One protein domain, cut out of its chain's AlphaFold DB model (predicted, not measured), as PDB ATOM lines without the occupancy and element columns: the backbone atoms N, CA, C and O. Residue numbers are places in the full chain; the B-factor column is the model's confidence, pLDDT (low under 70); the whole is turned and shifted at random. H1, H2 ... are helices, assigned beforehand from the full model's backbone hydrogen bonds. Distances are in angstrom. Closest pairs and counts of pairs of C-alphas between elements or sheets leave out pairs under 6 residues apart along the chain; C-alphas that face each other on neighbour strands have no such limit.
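This is residues 265 to 307 of the 443 residues of an uncharacterized protein of Methylobacterium brachiatum (UniProt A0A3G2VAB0). The longest helix, H3, lies side by side with H1, running the same way, and short H2 packs crosswise on residues 270 to 274 of H1, away from H3. The printed part has 43 residues with three named helices, H1, H2 and H3 along the chain, and no named strand: all helix. It is compact, with a radius of gyration of the C-alphas of 9.1 A and spans of 23 by 20 by 14 A.

H3, residues 293 to 305, measures 18.4 A and ends at C-alpha 305 (140.357, 61.733, -28.248). H1, residues 265 to 276, measures 16.5 A from C-alpha 265 (136.232, 82.620, -31.665). H2 is residues 281 to 287, 10.0 A.

H3 touches H1 at a shallow tilt of 20 degrees, the same way; their closest C-alphas, Ala 293 and Ile 266, are 4.5 A apart. H1 touches H2 with residues 270 to 274 alone, about perpendicular at 82 degrees; their closest C-alphas, Ala 274 and Ala 284, are 5.4 A apart. H2 and H3 are apart. Every O i to N i+4 pair is within hydrogen-bond range in H1, H2 and H3.

The farthest C-alphas, Cys 290 and Thr 307, are 24.7 A apart. The printed part has no cut, and both links are tight. pLDDT is under 70 at residues 265 to 266 and 307.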
ATOM      1  N   GLY A 265     135.503  83.896 -31.655       62.12
ATOM      2  CA  GLY A 265     136.232  82.620 -31.665       62.12
ATOM      3  C   GLY A 265     136.646  82.121 -30.275       62.12
ATOM      4  O   GLY A 265     136.338  80.987 -29.926       62.12
ATOM      5  N   ILE A 266     137.229  82.974 -29.419       63.62
ATOM      6  CA  ILE A 266     137.605  82.577 -28.042       63.62
ATOM      7  C   ILE A 266     136.354  82.227 -27.221       63.62
ATOM      8  O   ILE A 266     136.357  81.283 -26.434       63.62
ATOM      9  N   THR A 267     135.247  82.948 -27.424       74.75
ATOM     10  CA  THR A 267     133.989  82.665 -26.714       74.75
ATOM     11  C   THR A 267     133.343  81.357 -27.185       74.75
ATOM     12  O   THR A 267     132.739  80.657 -26.372       74.75
ATOM     13  N   ALA A 268     133.471  81.010 -28.468       80.31
ATOM     14  CA  ALA A 268     133.043  79.725 -29.014       80.31
ATOM     15  C   ALA A 268     133.918  78.575 -28.484       80.31
ATOM     16  O   ALA A 268     133.382  77.626 -27.910       80.31
ATOM     17  N   ALA A 269     135.246  78.712 -28.547       83.06
ATOM     18  CA  ALA A 269     136.195  77.733 -28.016       83.06
ATOM     19  C   ALA A 269     135.968  77.460 -26.517       83.06
ATOM     20  O   ALA A 269     135.891  76.310 -26.094       83.06
ATOM     21  N   ARG A 270     135.720  78.503 -25.707       87.25
ATOM     22  CA  ARG A 270     135.366  78.358 -24.279       87.25
ATOM     23  C   ARG A 270     134.047  77.619 -24.030       87.25
ATOM     24  O   ARG A 270     133.893  77.011 -22.973       87.25
ATOM     25  N   ARG A 271     133.089  77.647 -24.968       85.75
ATOM     26  CA  ARG A 271     131.860  76.828 -24.885       85.75
ATOM     27  C   ARG A 271     132.136  75.369 -25.239       85.75
ATOM     28  O   ARG A 271     131.612  74.503 -24.548       85.75
ATOM     29  N   ALA A 272     132.965  75.107 -26.250       86.25
ATOM     30  CA  ALA A 272     133.408  73.754 -26.584       86.25
ATOM     31  C   ALA A 272     134.176  73.121 -25.410       86.25
ATOM     32  O   ALA A 272     133.855  72.013 -24.993       86.25
ATOM     33  N   TYR A 273     135.086  73.875 -24.783       91.31
ATOM     34  CA  TYR A 273     135.793  73.463 -23.565       91.31
ATOM     35  C   TYR A 273     134.837  73.181 -22.398       91.31
ATOM     36  O   TYR A 273     134.944  72.147 -21.745       91.31
ATOM     37  N   ALA A 274     133.858  74.059 -22.153       89.38
ATOM     38  CA  ALA A 274     132.843  73.831 -21.125       89.38
ATOM     39  C   ALA A 274     132.082  72.504 -21.334       89.38
ATOM     40  O   ALA A 274     131.859  71.780 -20.367       89.38
ATOM     41  N   ALA A 275     131.744  72.166 -22.584       88.31
ATOM     42  CA  ALA A 275     131.072  70.915 -22.934       88.31
ATOM     43  C   ALA A 275     131.986  69.682 -22.778       88.31
ATOM     44  O   ALA A 275     131.638  68.769 -22.036       88.31
ATOM     45  N   ALA A 276     133.174  69.673 -23.396       87.81
ATOM     46  CA  ALA A 276     134.105  68.530 -23.369       87.81
ATOM     47  C   ALA A 276     134.661  68.202 -21.966       87.81
ATOM     48  O   ALA A 276     135.042  67.063 -21.691       87.81
ATOM     49  N   PHE A 277     134.699  69.187 -21.064       87.50
ATOM     50  CA  PHE A 277     135.136  69.015 -19.674       87.50
ATOM     51  C   PHE A 277     133.977  69.028 -18.658       87.50
ATOM     52  O   PHE A 277     134.235  69.092 -17.458       87.50
ATOM     53  N   GLY A 278     132.715  68.993 -19.110       87.12
ATOM     54  CA  GLY A 278     131.533  68.884 -18.243       87.12
ATOM     55  C   GLY A 278     131.400  69.994 -17.189       87.12
ATOM     56  O   GLY A 278     130.953  69.734 -16.077       87.12
ATOM     57  N   CYS A 279     131.831  71.224 -17.492       88.50
ATOM     58  CA  CYS A 279     131.936  72.306 -16.508       88.50
ATOM     59  C   CYS A 279     131.171  73.575 -16.911       88.50
ATOM     60  O   CYS A 279     130.842  73.806 -18.075       88.50
ATOM     61  N   CYS A 280     130.867  74.443 -15.940       85.00
ATOM     62  CA  CYS A 280     130.125  75.669 -16.222       85.00
ATOM     63  C   CYS A 280     130.987  76.707 -16.971       85.00
ATOM     64  O   CYS A 280     132.212  76.768 -16.832       85.00
ATOM     65  N   LYS A 281     130.332  77.596 -17.732       81.38
ATOM     66  CA  LYS A 281     130.999  78.628 -18.556       81.38
ATOM     67  C   LYS A 281     131.970  79.516 -17.763       81.38
ATOM     68  O   LYS A 281     132.958  79.970 -18.329       81.38
ATOM     69  N   ARG A 282     131.708  79.763 -16.472       82.94
ATOM     70  CA  ARG A 282     132.585  80.566 -15.601       82.94
ATOM     71  C   ARG A 282     133.897  79.832 -15.311       82.94
ATOM     72  O   ARG A 282     134.956  80.410 -15.521       82.94
ATOM     73  N   THR A 283     133.831  78.552 -14.944       85.62
ATOM     74  CA  THR A 283     135.011  77.698 -14.729       85.62
ATOM     75  C   THR A 283     135.836  77.541 -16.006       85.62
ATOM     76  O   THR A 283     137.060  77.644 -15.953       85.62
ATOM     77  N   ALA A 284     135.182  77.381 -17.162       86.06
ATOM     78  CA  ALA A 284     135.866  77.354 -18.456       86.06
ATOM     79  C   ALA A 284     136.607  78.673 -18.754       86.06
ATOM     80  O   ALA A 284     137.745  78.635 -19.212       86.06
ATOM     81  N   ILE A 285     136.013  79.839 -18.454       83.62
ATOM     82  CA  ILE A 285     136.687  81.144 -18.590       83.62
ATOM     83  C   ILE A 285     137.913  81.237 -17.674       83.62
ATOM     84  O   ILE A 285     138.966  81.646 -18.151       83.62
ATOM     85  N   THR A 286     137.807  80.832 -16.403       87.25
ATOM     86  CA  THR A 286     138.939  80.859 -15.461       87.25
ATOM     87  C   THR A 286     140.081  79.949 -15.923       87.25
ATOM     88  O   THR A 286     141.220  80.397 -15.997       87.25
ATOM     89  N   ARG A 287     139.785  78.696 -16.302       85.19
ATOM     90  CA  ARG A 287     140.797  77.709 -16.729       85.19
ATOM     91  C   ARG A 287     141.469  78.035 -18.063       85.19
ATOM     92  O   ARG A 287     142.570  77.569 -18.311       85.19
ATOM     93  N   THR A 288     140.823  78.833 -18.909       87.12
ATOM     94  CA  THR A 288     141.341  79.222 -20.231       87.12
ATOM     95  C   THR A 288     141.656  80.717 -20.320       87.12
ATOM     96  O   THR A 288     141.698  81.280 -21.415       87.12
ATOM     97  N   GLY A 289     141.827  81.394 -19.176       78.56
ATOM     98  CA  GLY A 289     141.946  82.853 -19.087       78.56
ATOM     99  C   GLY A 289     143.049  83.435 -19.975       78.56
ATOM    100  O   GLY A 289     142.821  84.435 -20.652       78.56
ATOM    101  N   CYS A 290     144.189  82.742 -20.024       79.56
ATOM    102  CA  CYS A 290     145.412  83.089 -20.748       79.56
ATOM    103  C   CYS A 290     145.600  82.364 -22.099       79.56
ATOM    104  O   CYS A 290     146.629  82.555 -22.740       79.56
ATOM    105  N   MET A 291     144.639  81.544 -22.545       84.12
ATOM    106  CA  MET A 291     144.779  80.717 -23.756       84.12
ATOM    107  C   MET A 291     144.179  81.386 -25.005       84.12
ATOM    108  O   MET A 291     143.148  82.066 -24.931       84.12
ATOM    109  N   THR A 292     144.784  81.153 -26.173       84.75
ATOM    110  CA  THR A 292     144.212  81.520 -27.483       84.75
ATOM    111  C   THR A 292     143.039  80.605 -27.861       84.75
ATOM    112  O   THR A 292     142.820  79.566 -27.240       84.75
ATOM    113  N   ALA A 293     142.261  80.969 -28.889       82.94
ATOM    114  CA  ALA A 293     141.155  80.123 -29.355       82.94
ATOM    115  C   ALA A 293     141.645  78.723 -29.768       82.94
ATOM    116  O   ALA A 293     141.037  77.727 -29.382       82.94
ATOM    117  N   ASP A 294     142.774  78.658 -30.473       83.56
ATOM    118  CA  ASP A 294     143.330  77.419 -31.023       83.56
ATOM    119  C   ASP A 294     143.912  76.525 -29.922       83.56
ATOM    120  O   ASP A 294     143.672  75.324 -29.917       83.56
ATOM    121  N   GLN A 295     144.569  77.112 -28.912       86.62
ATOM    122  CA  GLN A 295     145.029  76.382 -27.722       86.62
ATOM    123  C   GLN A 295     143.862  75.761 -26.935       86.62
ATOM    124  O   GLN A 295     143.974  74.647 -26.423       86.62
ATOM    125  N   ILE A 296     142.724  76.459 -26.848       89.38
ATOM    126  CA  ILE A 296     141.516  75.941 -26.189       89.38
ATOM    127  C   ILE A 296     140.895  74.804 -27.011       89.38
ATOM    128  O   ILE A 296     140.462  73.807 -26.434       89.38
ATOM    129  N   LEU A 297     140.856  74.931 -28.341       89.56
ATOM    130  CA  LEU A 297     140.340  73.886 -29.229       89.56
ATOM    131  C   LEU A 297     141.252  72.651 -29.259       89.56
ATOM    132  O   LEU A 297     140.737  71.539 -29.204       89.56
ATOM    133  N   ALA A 298     142.575  72.815 -29.235       88.69
ATOM    134  CA  ALA A 298     143.521  71.706 -29.110       88.69
ATOM    135  C   ALA A 298     143.297  70.908 -27.812       88.69
ATOM    136  O   ALA A 298     143.221  69.682 -27.848       88.69
ATOM    137  N   ALA A 299     143.081  71.592 -26.681       87.06
ATOM    138  CA  ALA A 299     142.738  70.944 -25.411       87.06
ATOM    139  C   ALA A 299     141.365  70.237 -25.436       87.06
ATOM    140  O   ALA A 299     141.167  69.251 -24.726       87.06
ATOM    141  N   VAL A 300     140.413  70.711 -26.250       89.19
ATOM    142  CA  VAL A 300     139.141  70.009 -26.503       89.19
ATOM    143  C   VAL A 300     139.370  68.749 -27.334       89.19
ATOM    144  O   VAL A 300     138.858  67.700 -26.962       89.19
ATOM    145  N   VAL A 301     140.151  68.824 -28.415       88.50
ATOM    146  CA  VAL A 301     140.454  67.673 -29.282       88.50
ATOM    147  C   VAL A 301     141.200  66.583 -28.506       88.50
ATOM    148  O   VAL A 301     140.769  65.434 -28.535       88.50
ATOM    149  N   ASP A 302     142.236  66.936 -27.739       86.44
ATOM    150  CA  ASP A 302     142.961  65.997 -26.868       86.44
ATOM    151  C   ASP A 302     142.038  65.359 -25.815       86.44
ATOM    152  O   ASP A 302     142.084  64.151 -25.577       86.44
ATOM    153  N   ARG A 303     141.124  66.139 -25.219       85.50
ATOM    154  CA  ARG A 303     140.129  65.597 -24.286       85.50
ATOM    155  C   ARG A 303     139.176  64.624 -24.973       85.50
ATOM    156  O   ARG A 303     138.951  63.552 -24.423       85.50
ATOM    157  N   MET A 304     138.641  64.978 -26.142       79.31
ATOM    158  CA  MET A 304     137.682  64.146 -26.873       79.31
ATOM    159  C   MET A 304     138.324  62.860 -27.400       79.31
ATOM    160  O   MET A 304     137.707  61.806 -27.285       79.31
ATOM    161  N   ALA A 305     139.578  62.912 -27.862       75.19
ATOM    162  CA  ALA A 305     140.357  61.733 -28.248       75.19
ATOM    163  C   ALA A 305     140.553  60.745 -27.081       75.19
ATOM    164  O   ALA A 305     140.523  59.535 -27.282       75.19
ATOM    165  N   ARG A 306     140.691  61.248 -25.844       73.19
ATOM    166  CA  ARG A 306     140.789  60.427 -24.621       73.19
ATOM    167  C   ARG A 306     139.441  59.961 -24.062       73.19
ATOM    168  O   ARG A 306     139.428  59.151 -23.140       73.19
ATOM    169  N   THR A 307     138.314  60.478 -24.557       62.12
ATOM    170  CA  THR A 307     136.963  60.138 -24.072       62.12
ATOM    171  C   THR A 307     136.111  59.442 -25.131       62.12
ATOM    172  O   THR A 307     134.903  59.672 -25.185       62.12
TER     173      THR A 307